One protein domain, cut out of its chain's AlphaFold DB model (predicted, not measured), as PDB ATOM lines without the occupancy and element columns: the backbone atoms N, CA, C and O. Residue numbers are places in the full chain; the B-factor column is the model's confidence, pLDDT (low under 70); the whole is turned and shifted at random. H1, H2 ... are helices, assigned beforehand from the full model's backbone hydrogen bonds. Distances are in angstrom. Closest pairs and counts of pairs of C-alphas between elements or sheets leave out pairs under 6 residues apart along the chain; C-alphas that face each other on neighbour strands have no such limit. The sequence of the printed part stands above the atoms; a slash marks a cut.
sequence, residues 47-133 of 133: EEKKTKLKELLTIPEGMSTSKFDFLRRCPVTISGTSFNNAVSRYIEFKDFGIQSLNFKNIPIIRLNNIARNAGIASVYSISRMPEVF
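Overview. This is residues 47 to 133 of the 133 residues of an uncharacterized protein of Bathymodiolus platifrons methanotrophic gill symbiont (UniProt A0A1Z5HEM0). Five helices form a loose, open frame round the short helix H2, the nearest of them to the middle, with H1, H3, H4 and H5 placed round it and no two helices clearly touching. The two longest helices, H3 and H4, stand apart on different sides of H2 and are joined by the long link of residues 96 to 107, while most of H4 and the closing tail of residues 128 to 133 stick out from the body. The printed part has 87 residues with five named helices, in the order H1, H2, H3, H4, H5, and no named strand; the class is all helix, with 49 residues in named elements. The whole is only just loose, close to compact, with a radius of gyration of the C-alphas of 14.8 A and spans of 42 by 32 by 26 A.

Arrangement. H1, residues 47 to 55, and H2, residues 67 to 72, are near each other, with 5 pairs of C-alphas within 10 A and the closest 8.0 A apart. H3, residues 80 to 95, is close to H2 but not clearly touching; their closest C-alphas, those of Leu 71 and Arg 89, are 6.3 A apart. These two run opposite ways at a steep tilt of 69 degrees, only just short of about perpendicular. H4, residues 108 to 120, is also close to H2 but not clearly touching, with the closest C-alphas, those of Arg 72 and Gly 119, 7.8 A apart. H2 and H4 run opposite ways at a steep tilt of 64 degrees. H5, residues 123 to 127, is close to H2 but not clearly touching, with the closest C-alphas, those of Phe 68 and Val 123, 7.6 A apart. H4 and H5 are only just apart, their closest C-alphas 8.2 A from each other. H1 is apart from H3, H4 and H5, and H3 is apart from H4 and H5. In H1, H2, H3, H4 and H5 every O i to N i+4 pair is within hydrogen-bond range.

Along the chain. H1 begins at C-alpha 47, at (-20.899, -9.357, 46.469), and is 12.3 A from first to last C-alpha. H2 measures 8.7 A. H3, the longest helix, begins at C-alpha 80, at (-0.497, -23.375, 18.442), and measures 22.8 A. H4 measures 18.8 A. H5 measures 6.0 A and ends at C-alpha 127, at (-16.595, 2.616, 34.322).

Size, cuts and confidence. The two C-alphas farthest apart are those of Gly 80 and Val 132, at 44.4 A. The printed part has no cut. The links H1 to H2 and H3 to H4 are long, with 11 and 12 residues; H2 to H3 is short, and H4 to H5 is tight. The mean pLDDT of the printed part is 87.2, and residues 132 to 133 are under 70.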
ATOM      1  N   GLU A  47     -21.846 -10.477  46.349       90.56
ATOM      2  CA  GLU A  47     -20.899  -9.357  46.469       90.56
ATOM      3  C   GLU A  47     -19.487  -9.713  45.981       90.56
ATOM      4  O   GLU A  47     -18.881  -8.941  45.245       90.56
ATOM      5  N   GLU A  48     -18.994 -10.921  46.262       90.69
ATOM      6  CA  GLU A  48     -17.694 -11.383  45.754       90.69
ATOM      7  C   GLU A  48     -17.630 -11.396  44.219       90.69
ATOM      8  O   GLU A  48     -16.664 -10.914  43.622       90.69
ATOM      9  N   LYS A  49     -18.672 -11.913  43.551       89.44
ATOM     10  CA  LYS A  49     -18.765 -11.897  42.084       89.44
ATOM     11  C   LYS A  49     -18.884 -10.474  41.560       89.44
ATOM     12  O   LYS A  49     -18.304 -10.182  40.519       89.44
ATOM     13  N   LYS A  50     -19.599  -9.580  42.253       90.25
ATOM     14  CA  LYS A  50     -19.663  -8.161  41.872       90.25
ATOM     15  C   LYS A  50     -18.283  -7.519  41.917       90.25
ATOM     16  O   LYS A  50     -17.921  -6.858  40.949       90.25
ATOM     17  N   THR A  51     -17.500  -7.753  42.967       90.88
ATOM     18  CA  THR A  51     -16.126  -7.241  43.070       90.88
ATOM     19  C   THR A  51     -15.258  -7.767  41.931       90.88
ATOM     20  O   THR A  51     -14.690  -6.968  41.192       90.88
ATOM     21  N   LYS A  52     -15.267  -9.085  41.681       89.88
ATOM     22  CA  LYS A  52     -14.543  -9.687  40.546       89.88
ATOM     23  C   LYS A  52     -14.970  -9.113  39.189       89.88
ATOM     24  O   LYS A  52     -14.137  -8.904  38.314       89.88
ATOM     25  N   LEU A  53     -16.262  -8.843  38.993       90.00
ATOM     26  CA  LEU A  53     -16.769  -8.210  37.771       90.00
ATOM     27  C   LEU A  53     -16.342  -6.741  37.653       90.00
ATOM     28  O   LEU A  53     -16.055  -6.290  36.548       90.00
ATOM     29  N   LYS A  54     -16.279  -5.993  38.761       90.06
ATOM     30  CA  LYS A  54     -15.767  -4.613  38.774       90.06
ATOM     31  C   LYS A  54     -14.268  -4.576  38.465       90.06
ATOM     32  O   LYS A  54     -13.833  -3.722  37.697       90.06
ATOM     33  N   GLU A  55     -13.495  -5.536  38.972       91.12
ATOM     34  CA  GLU A  55     -12.063  -5.682  38.674       91.12
ATOM     35  C   GLU A  55     -11.772  -5.889  37.182       91.12
ATOM     36  O   GLU A  55     -10.711  -5.500  36.707       91.12
ATOM     37  N   LEU A  56     -12.710  -6.444  36.406       90.12
ATOM     38  CA  LEU A  56     -12.536  -6.574  34.956       90.12
ATOM     39  C   LEU A  56     -12.414  -5.227  34.239       90.12
ATOM     40  O   LEU A  56     -11.841  -5.172  33.150       90.12
ATOM     41  N   LEU A  57     -12.973  -4.167  34.826       90.19
ATOM     42  CA  LEU A  57     -12.985  -2.821  34.259       90.19
ATOM     43  C   LEU A  57     -11.743  -2.009  34.637       90.19
ATOM     44  O   LEU A  57     -11.565  -0.910  34.108       90.19
ATOM     45  N   THR A  58     -10.887  -2.508  35.532       89.50
ATOM     46  CA  THR A  58      -9.646  -1.809  35.859       89.50
ATOM     47  C   THR A  58      -8.614  -2.008  34.754       89.50
ATOM     48  O   THR A  58      -8.516  -3.062  34.116       89.50
ATOM     49  N   ILE A  59      -7.857  -0.946  34.493       85.31
ATOM     50  CA  ILE A  59      -6.739  -0.958  33.557       85.31
ATOM     51  C   ILE A  59      -5.476  -0.905  34.419       85.31
ATOM     52  O   ILE A  59      -5.287   0.092  35.117       85.31
ATOM     53  N   PRO A  60      -4.654  -1.970  34.435       82.31
ATOM     54  CA  PRO A  60      -3.394  -1.970  35.170       82.31
ATOM     55  C   PRO A  60      -2.462  -0.852  34.691       82.31
ATOM     56  O   PRO A  60      -2.471  -0.497  33.510       82.31
ATOM     57  N   GLU A  61      -1.623  -0.330  35.586       80.06
ATOM     58  CA  GLU A  61      -0.611   0.662  35.215       80.06
ATOM     59  C   GLU A  61       0.320   0.112  34.123       80.06
ATOM     60  O   GLU A  61       0.763  -1.036  34.172       80.06
ATOM     61  N   GLY A  62       0.576   0.922  33.092       81.44
ATOM     62  CA  GLY A  62       1.388   0.531  31.935       81.44
ATOM     63  C   GLY A  62       0.652  -0.278  30.859       81.44
ATOM     64  O   GLY A  62       1.220  -0.511  29.793       81.44
ATOM     65  N   MET A  63      -0.612  -0.660  31.076       82.50
ATOM     66  CA  MET A  63      -1.445  -1.321  30.066       82.50
ATOM     67  C   MET A  63      -2.427  -0.338  29.418       82.50
ATOM     68  O   MET A  63      -2.938   0.579  30.052       82.50
ATOM     69  N   SER A  64      -2.744  -0.563  28.141       79.62
ATOM     70  CA  SER A  64      -3.776   0.191  27.408       79.62
ATOM     71  C   SER A  64      -5.129  -0.526  27.351       79.62
ATOM     72  O   SER A  64      -6.103   0.020  26.836       79.62
ATOM     73  N   THR A  65      -5.199  -1.761  27.854       84.31
ATOM     74  CA  THR A  65      -6.377  -2.629  27.753       84.31
ATOM     75  C   THR A  65      -6.701  -3.267  29.089       84.31
ATOM     76  O   THR A  65      -5.806  -3.734  29.791       84.31
ATOM     77  N   SER A  66      -7.989  -3.337  29.404       90.12
ATOM     78  CA  SER A  66      -8.478  -4.015  30.606       90.12
ATOM     79  C   SER A  66      -8.514  -5.539  30.437       90.12
ATOM     80  O   SER A  66      -8.460  -6.063  29.316       90.12
ATOM     81  N   LYS A  67      -8.718  -6.265  31.544       88.75
ATOM     82  CA  LYS A  67      -9.049  -7.700  31.491       88.75
ATOM     83  C   LYS A  67     -10.347  -7.957  30.719       88.75
ATOM     84  O   LYS A  67     -10.428  -8.924  29.967       88.75
ATOM     85  N   PHE A  68     -11.338  -7.069  30.828       89.62
ATOM     86  CA  PHE A  68     -12.569  -7.155  30.037       89.62
ATOM     87  C   PHE A  68     -12.293  -7.148  28.522       89.62
ATOM     88  O   PHE A  68     -12.858  -7.954  27.779       89.62
ATOM     89  N   ASP A  69     -11.384  -6.288  28.055       88.44
ATOM     90  CA  ASP A  69     -11.004  -6.238  26.639       88.44
ATOM     91  C   ASP A  69     -10.269  -7.501  26.196       88.44
ATOM     92  O   ASP A  69     -10.501  -7.981  25.085       88.44
ATOM     93  N   PHE A  70      -9.409  -8.052  27.055       86.62
ATOM     94  CA  PHE A  70      -8.730  -9.316  26.789       86.62
ATOM     95  C   PHE A  70      -9.728 -10.468  26.606       86.62
ATOM     96  O   PHE A  70      -9.658 -11.185  25.608       86.62
ATOM     97  N   LEU A  71     -10.708 -10.591  27.509       87.94
ATOM     98  CA  LEU A  71     -11.751 -11.619  27.442       87.94
ATOM     99  C   LEU A  71     -12.645 -11.479  26.195       87.94
ATOM    100  O   LEU A  71     -13.099 -12.485  25.650       87.94
ATOM    101  N   ARG A  72     -12.880 -10.248  25.717       86.38
ATOM    102  CA  ARG A  72     -13.717  -9.963  24.536       86.38
ATOM    103  C   ARG A  72     -13.014 -10.240  23.203       86.38
ATOM    104  O   ARG A  72     -13.684 -10.512  22.208       86.38
ATOM    105  N   ARG A  73     -11.686 -10.115  23.139       82.31
ATOM    106  CA  ARG A  73     -10.931 -10.223  21.880       82.31
ATOM    107  C   ARG A  73     -10.856 -11.667  21.409       82.31
ATOM    108  O   ARG A  73     -10.337 -12.516  22.121       82.31
ATOM    109  N   CYS A  74     -11.292 -11.931  20.182       75.69
ATOM    110  CA  CYS A  74     -11.078 -13.223  19.533       75.69
ATOM    111  C   CYS A  74      -9.596 -13.427  19.166       75.69
ATOM    112  O   CYS A  74      -8.868 -12.450  18.978       75.69
ATOM    113  N   PRO A  75      -9.128 -14.682  19.040       80.00
ATOM    114  CA  PRO A  75      -7.825 -14.963  18.450       80.00
ATOM    115  C   PRO A  75      -7.822 -14.488  16.992       80.00
ATOM    116  O   PRO A  75      -8.757 -14.779  16.249       80.00
ATOM    117  N   VAL A  76      -6.792 -13.745  16.597       82.50
ATOM    118  CA  VAL A  76      -6.678 -13.156  15.247       82.50
ATOM    119  C   VAL A  76      -5.734 -13.934  14.328       82.50
ATOM    120  O   VAL A  76      -5.688 -13.676  13.130       82.50
ATOM    121  N   THR A  77      -4.991 -14.899  14.873       87.19
ATOM    122  CA  THR A  77      -4.035 -15.739  14.142       87.19
ATOM    123  C   THR A  77      -4.280 -17.215  14.433       87.19
ATOM    124  O   THR A  77      -4.676 -17.582  15.542       87.19
ATOM    125  N   ILE A  78      -4.030 -18.075  13.444       84.25
ATOM    126  CA  ILE A  78      -4.136 -19.531  13.584       84.25
ATOM    127  C   ILE A  78      -2.727 -20.073  13.841       84.25
ATOM    128  O   ILE A  78      -1.926 -20.220  12.923       84.25
ATOM    129  N   SER A  79      -2.403 -20.310  15.112       92.06
ATOM    130  CA  SER A  79      -1.140 -20.910  15.558       92.06
ATOM    131  C   SER A  79      -1.349 -21.696  16.854       92.06
ATOM    132  O   SER A  79      -2.321 -21.453  17.573       92.06
ATOM    133  N   GLY A  80      -0.429 -22.609  17.188       90.94
ATOM    134  CA  GLY A  80      -0.497 -23.375  18.442       90.94
ATOM    135  C   GLY A  80      -0.519 -22.479  19.688       90.94
ATOM    136  O   GLY A  80      -1.334 -22.675  20.584       90.94
ATOM    137  N   THR A  81       0.295 -21.418  19.711       90.25
ATOM    138  CA  THR A  81       0.302 -20.432  20.806       90.25
ATOM    139  C   THR A  81      -1.023 -19.672  20.903       90.25
ATOM    140  O   THR A  81      -1.546 -19.474  21.997       90.25
ATOM    141  N   SER A  82      -1.596 -19.270  19.764       89.38
ATOM    142  CA  SER A  82      -2.894 -18.585  19.713       89.38
ATOM    143  C   SER A  82      -4.027 -19.481  20.226       89.38
ATOM    144  O   SER A  82      -4.891 -19.026  20.978       89.38
ATOM    145  N   PHE A  83      -3.978 -20.774  19.895       90.06
ATOM    146  CA  PHE A  83      -4.906 -21.774  20.415       90.06
ATOM    147  C   PHE A  83      -4.795 -21.921  21.939       90.06
ATOM    148  O   PHE A  83      -5.805 -21.794  22.630       90.06
ATOM    149  N   ASN A  84      -3.583 -22.094  22.476       91.75
ATOM    150  CA  ASN A  84      -3.368 -22.192  23.923       91.75
ATOM    151  C   ASN A  84      -3.876 -20.941  24.656       91.75
ATOM    152  O   ASN A  84      -4.583 -21.056  25.654       91.75
ATOM    153  N   ASN A  85      -3.615 -19.747  24.115       89.25
ATOM    154  CA  ASN A  85      -4.134 -18.495  24.671       89.25
ATOM    155  C   ASN A  85      -5.671 -18.439  24.647       89.25
ATOM    156  O   ASN A  85      -6.288 -17.954  25.596       89.25
ATOM    157  N   ALA A  86      -6.304 -18.944  23.584       90.62
ATOM    158  CA  ALA A  86      -7.759 -19.009  23.484       90.62
ATOM    159  C   ALA A  86      -8.372 -19.955  24.529       90.62
ATOM    160  O   ALA A  86      -9.404 -19.622  25.114       90.62
ATOM    161  N   VAL A  87      -7.729 -21.101  24.780       91.44
ATOM    162  CA  VAL A  87      -8.139 -22.065  25.810       91.44
ATOM    163  C   VAL A  87      -7.980 -21.465  27.204       91.44
ATOM    164  O   VAL A  87      -8.941 -21.475  27.969       91.44
ATOM    165  N   SER A  88      -6.826 -20.867  27.516       90.62
ATOM    166  CA  SER A  88      -6.599 -20.195  28.803       90.62
ATOM    167  C   SER A  88      -7.630 -19.096  29.062       90.62
ATOM    168  O   SER A  88      -8.213 -19.044  30.141       90.62
ATOM    169  N   ARG A  89      -7.942 -18.278  28.048       90.62
ATOM    170  CA  ARG A  89      -8.989 -17.249  28.132       90.62
ATOM    171  C   ARG A  89     -10.374 -17.847  28.394       90.62
ATOM    172  O   ARG A  89     -11.155 -17.273  29.147       90.62
ATOM    173  N   TYR A  90     -10.708 -18.978  27.769       90.88
ATOM    174  CA  TYR A  90     -11.979 -19.666  28.015       90.88
ATOM    175  C   TYR A  90     -12.066 -20.214  29.444       90.88
ATOM    176  O   TYR A  90     -13.115 -20.082  30.071       90.88
ATOM    177  N   ILE A  91     -10.981 -20.801  29.960       91.44
ATOM    178  CA  ILE A  91     -10.908 -21.289  31.343       91.44
ATOM    179  C   ILE A  91     -11.122 -20.121  32.309       91.44
ATOM    180  O   ILE A  91     -12.037 -20.179  33.124       91.44
ATOM    181  N   GLU A  92     -10.390 -19.018  32.129       89.06
ATOM    182  CA  GLU A  92     -10.557 -17.806  32.939       89.06
ATOM    183  C   GLU A  92     -12.002 -17.286  32.886       89.06
ATOM    184  O   GLU A  92     -12.611 -17.021  33.921       89.06
ATOM    185  N   PHE A  93     -12.599 -17.206  31.690       88.88
ATOM    186  CA  PHE A  93     -13.993 -16.791  31.526       88.88
ATOM    187  C   PHE A  93     -14.974 -17.726  32.253       88.88
ATOM    188  O   PHE A  93     -15.929 -17.265  32.881       88.88
ATOM    189  N   LYS A  94     -14.747 -19.041  32.184       88.56
ATOM    190  CA  LYS A  94     -15.574 -20.057  32.848       88.56
ATOM    191  C   LYS A  94     -15.472 -19.963  34.373       88.56
ATOM    192  O   LYS A  94     -16.485 -20.157  35.052       88.56
ATOM    193  N   ASP A  95     -14.298 -19.625  34.897       89.06
ATOM    194  CA  ASP A  95     -14.030 -19.506  36.334       89.06
ATOM    195  C   ASP A  95     -14.749 -18.313  36.988       89.06
ATOM    196  O   ASP A  95     -14.999 -18.326  38.195       89.06
ATOM    197  N   PHE A  96     -15.206 -17.321  36.208       85.12
ATOM    198  CA  PHE A  96     -16.102 -16.270  36.719       85.12
ATOM    199  C   PHE A  96     -17.456 -16.814  37.201       85.12
ATOM    200  O   PHE A  96     -18.154 -16.151  37.975       85.12
ATOM    201  N   GLY A  97     -17.859 -18.007  36.756       85.62
ATOM    202  CA  GLY A  97     -19.053 -18.679  37.265       85.62
ATOM    203  C   GLY A  97     -20.369 -17.983  36.905       85.62
ATOM    204  O   GLY A  97     -21.377 -18.206  37.578       85.62
ATOM    205  N   ILE A  98     -20.398 -17.144  35.865       85.38
ATOM    206  CA  ILE A  98     -21.606 -16.427  35.412       85.38
ATOM    207  C   ILE A  98     -22.679 -17.397  34.903       85.38
ATOM    208  O   ILE A  98     -23.870 -17.138  35.060       85.38
ATOM    209  N   GLN A  99     -22.275 -18.565  34.397       85.00
ATOM    210  CA  GLN A  99     -23.159 -19.660  33.994       85.00
ATOM    211  C   GLN A  99     -24.041 -20.199  35.131       85.00
ATOM    212  O   GLN A  99     -25.065 -20.816  34.861       85.00
ATOM    213  N   SER A 100     -23.660 -19.969  36.394       86.81
ATOM    214  CA  SER A 100     -24.466 -20.364  37.560       86.81
ATOM    215  C   SER A 100     -25.598 -19.382  37.884       86.81
ATOM    216  O   SER A 100     -26.454 -19.687  38.712       86.81
ATOM    217  N   LEU A 101     -25.612 -18.193  37.269       89.94
ATOM    218  CA  LEU A 101     -26.637 -17.187  37.531       89.94
ATOM    219  C   LEU A 101     -27.958 -17.561  36.848       89.94
ATOM    220  O   LEU A 101     -27.997 -18.006  35.701       89.94
ATOM    221  N   ASN A 102     -29.068 -17.340  37.552       90.25
ATOM    222  CA  ASN A 102     -30.393 -17.681  37.050       90.25
ATOM    223  C   ASN A 102     -31.016 -16.525  36.252       90.25
ATOM    224  O   ASN A 102     -31.555 -15.575  36.820       90.25
ATOM    225  N   PHE A 103     -31.020 -16.651  34.924       90.19
ATOM    226  CA  PHE A 103     -31.629 -15.677  34.010       90.19
ATOM    227  C   PHE A 103     -33.062 -16.027  33.567       90.19
ATOM    228  O   PHE A 103     -33.613 -15.328  32.720       90.19
ATOM    229  N   LYS A 104     -33.700 -17.071  34.123       89.06
ATOM    230  CA  LYS A 104     -34.988 -17.624  33.637       89.06
ATOM    231  C   LYS A 104     -36.102 -16.580  33.472       89.06
ATOM    232  O   LYS A 104     -36.905 -16.674  32.551       89.06
ATOM    233  N   ASN A 105     -36.133 -15.570  34.340       87.31
ATOM    234  CA  ASN A 105     -37.169 -14.530  34.352       87.31
ATOM    235  C   ASN A 105     -36.822 -13.297  33.497       87.31
ATOM    236  O   ASN A 105     -37.478 -12.257  33.615       87.31
ATOM    237  N   ILE A 106     -35.772 -13.378  32.678       89.81
ATOM    238  CA  ILE A 106     -35.298 -12.286  31.831       89.81
ATOM    239  C   ILE A 106     -35.396 -12.725  30.367       89.81
ATOM    240  O   ILE A 106     -34.743 -13.690  29.974       89.81
ATOM    241  N   PRO A 107     -36.174 -12.017  29.525       90.69
ATOM    242  CA  PRO A 107     -36.271 -12.354  28.111       90.69
ATOM    243  C   PRO A 107     -34.906 -12.309  27.421       90.69
ATOM    244  O   PRO A 107     -34.195 -11.305  27.509       90.69
ATOM    245  N   ILE A 108     -34.570 -13.353  26.659       90.38
ATOM    246  CA  ILE A 108     -33.249 -13.486  26.023       90.38
ATOM    247  C   ILE A 108     -32.928 -12.330  25.065       90.38
ATOM    248  O   ILE A 108     -31.801 -11.847  25.020       90.38
ATOM    249  N   ILE A 109     -33.944 -11.786  24.382       93.06
ATOM    250  CA  ILE A 109     -33.795 -10.630  23.487       93.06
ATOM    251  C   ILE A 109     -33.252  -9.397  24.230       93.06
ATOM    252  O   ILE A 109     -32.508  -8.595  23.671       93.06
ATOM    253  N   ARG A 110     -33.594  -9.242  25.517       91.62
ATOM    254  CA  ARG A 110     -33.128  -8.134  26.357       91.62
ATOM    255  C   ARG A 110     -31.662  -8.316  26.729       91.62
ATOM    256  O   ARG A 110     -30.920  -7.340  26.670       91.62
ATOM    257  N   LEU A 111     -31.254  -9.546  27.043       91.00
ATOM    258  CA  LEU A 111     -29.852  -9.889  27.291       91.00
ATOM    259  C   LEU A 111     -29.004  -9.665  26.038       91.00
ATOM    260  O   LEU A 111     -27.989  -8.982  26.117       91.00
ATOM    261  N   ASN A 112     -29.468 -10.125  24.874       92.50
ATOM    262  CA  ASN A 112     -28.763  -9.940  23.603       92.50
ATOM    263  C   ASN A 112     -28.572  -8.458  23.252       92.50
ATOM    264  O   ASN A 112     -27.497  -8.058  22.814       92.50
ATOM    265  N   ASN A 113     -29.584  -7.620  23.494       91.75
ATOM    266  CA  ASN A 113     -29.467  -6.175  23.279       91.75
ATOM    267  C   ASN A 113     -28.432  -5.527  24.214       91.75
ATOM    268  O   ASN A 113     -27.667  -4.669  23.776       91.75
ATOM    269  N   ILE A 114     -28.379  -5.940  25.486       89.88
ATOM    270  CA  ILE A 114     -27.363  -5.460  26.436       89.88
ATOM    271  C   ILE A 114     -25.973  -5.944  26.014       89.88
ATOM    272  O   ILE A 114     -25.047  -5.139  25.969       89.88
ATOM    273  N   ALA A 115     -25.836  -7.219  25.642       90.25
ATOM    274  CA  ALA A 115     -24.581  -7.800  25.177       90.25
ATOM    275  C   ALA A 115     -24.049  -7.085  23.928       90.25
ATOM    276  O   ALA A 115     -22.866  -6.762  23.862       90.25
ATOM    277  N   ARG A 116     -24.924  -6.749  22.969       90.62
ATOM    278  CA  ARG A 116     -24.553  -5.965  21.783       90.62
ATOM    279  C   ARG A 116     -24.021  -4.582  22.155       90.62
ATOM    280  O   ARG A 116     -22.993  -4.168  21.628       90.62
ATOM    281  N   ASN A 117     -24.689  -3.887  23.074       87.50
ATOM    282  CA  ASN A 117     -24.236  -2.576  23.543       87.50
ATOM    283  C   ASN A 117     -22.895  -2.674  24.288       87.50
ATOM    284  O   ASN A 117     -21.996  -1.877  24.032       87.50
ATOM    285  N   ALA A 118     -22.731  -3.678  25.152       87.25
ATOM    286  CA  ALA A 118     -21.477  -3.947  25.856       87.25
ATOM    287  C   ALA A 118     -20.334  -4.321  24.894       87.25
ATOM    288  O   ALA A 118     -19.181  -3.965  25.124       87.25
ATOM    289  N   GLY A 119     -20.651  -4.983  23.778       86.00
ATOM    290  CA  GLY A 119     -19.696  -5.305  22.720       86.00
ATOM    291  C   GLY A 119     -19.091  -4.076  22.037       86.00
ATOM    292  O   GLY A 119     -17.960  -4.159  21.575       86.00
ATOM    293  N   ILE A 120     -19.797  -2.942  22.024       88.00
ATOM    294  CA  ILE A 120     -19.350  -1.687  21.390       88.00
ATOM    295  C   ILE A 120     -18.786  -0.706  22.425       88.00
ATOM    296  O   ILE A 120     -17.882   0.071  22.124       88.00
ATOM    297  N   ALA A 121     -19.305  -0.730  23.654       88.94
ATOM    298  CA  ALA A 121     -18.881   0.181  24.706       88.94
ATOM    299  C   ALA A 121     -17.391  -0.000  25.054       88.94
ATOM    300  O   ALA A 121     -16.867  -1.118  25.119       88.94
ATOM    301  N   SER A 122     -16.710   1.125  25.282       88.69
ATOM    302  CA  SER A 122     -15.361   1.132  25.843       88.69
ATOM    303  C   SER A 122     -15.422   0.956  27.355       88.69
ATOM    304  O   SER A 122     -16.387   1.363  28.007       88.69
ATOM    305  N   VAL A 123     -14.356   0.407  27.928       89.44
ATOM    306  CA  VAL A 123     -14.230   0.224  29.379       89.44
ATOM    307  C   VAL A 123     -14.366   1.550  30.119       89.44
ATOM    308  O   VAL A 123     -15.090   1.612  31.103       89.44
ATOM    309  N   TYR A 124     -13.785   2.630  29.591       88.06
ATOM    310  CA  TYR A 124     -13.931   3.987  30.133       88.06
ATOM    311  C   TYR A 124     -15.378   4.493  30.156       88.06
ATOM    312  O   TYR A 124     -15.755   5.301  31.001       88.06
ATOM    313  N   SER A 125     -16.198   4.095  29.183       89.44
ATOM    314  CA  SER A 125     -17.613   4.470  29.162       89.44
ATOM    315  C   SER A 125     -18.422   3.646  30.156       89.44
ATOM    316  O   SER A 125     -19.315   4.193  30.792       89.44
ATOM    317  N   ILE A 126     -18.091   2.363  30.320       89.00
ATOM    318  CA  ILE A 126     -18.734   1.482  31.304       89.00
ATOM    319  C   ILE A 126     -18.352   1.903  32.732       89.00
ATOM    320  O   ILE A 126     -19.226   1.995  33.585       89.00
ATOM    321  N   SER A 127     -17.081   2.227  32.990       86.94
ATOM    322  CA  SER A 127     -16.595   2.616  34.322       86.94
ATOM    323  C   SER A 127     -17.157   3.949  34.821       86.94
ATOM    324  O   SER A 127     -17.221   4.174  36.024       86.94
ATOM    325  N   ARG A 128     -17.591   4.827  33.910       87.81
ATOM    326  CA  ARG A 128     -18.254   6.102  34.230       87.81
ATOM    327  C   ARG A 128     -19.773   5.986  34.367       87.81
ATOM    328  O   ARG A 128     -20.433   7.000  34.590       87.81
ATOM    329  N   MET A 129     -20.350   4.794  34.190       86.56
ATOM    330  CA  MET A 129     -21.782   4.611  34.408       86.56
ATOM    331  C   MET A 129     -22.118   4.820  35.890       86.56
ATOM    332  O   MET A 129     -21.368   4.369  36.754       86.56
ATOM    333  N   PRO A 130     -23.237   5.494  36.203       80.69
ATOM    334  CA  PRO A 130     -23.665   5.651  37.585       80.69
ATOM    335  C   PRO A 130     -23.978   4.282  38.201       80.69
ATOM    336  O   PRO A 130     -24.557   3.420  37.541       80.69
ATOM    337  N   GLU A 131     -23.658   4.096  39.485       70.19
ATOM    338  CA  GLU A 131     -23.989   2.857  40.210       70.19
ATOM    339  C   GLU A 131     -25.500   2.707  40.498       70.19
ATOM    340  O   GLU A 131     -25.946   1.670  40.987       70.19
ATOM    341  N   VAL A 132     -26.304   3.729  40.179       57.75
ATOM    342  CA  VAL A 132     -27.735   3.811  40.497       57.75
ATOM    343  C   VAL A 132     -28.576   3.755  39.213       57.75
ATOM    344  O   VAL A 132     -28.349   4.541  38.291       57.75
ATOM    345  N   PHE A 133     -29.564   2.850  39.174       54.06
ATOM    346  CA  PHE A 133     -30.538   2.671  38.080       54.06
ATOM    347  C   PHE A 133     -31.968   3.035  38.481       54.06
ATOM    348  O   PHE A 133     -32.346   2.761  39.638       54.06
TER     349      PHE A 133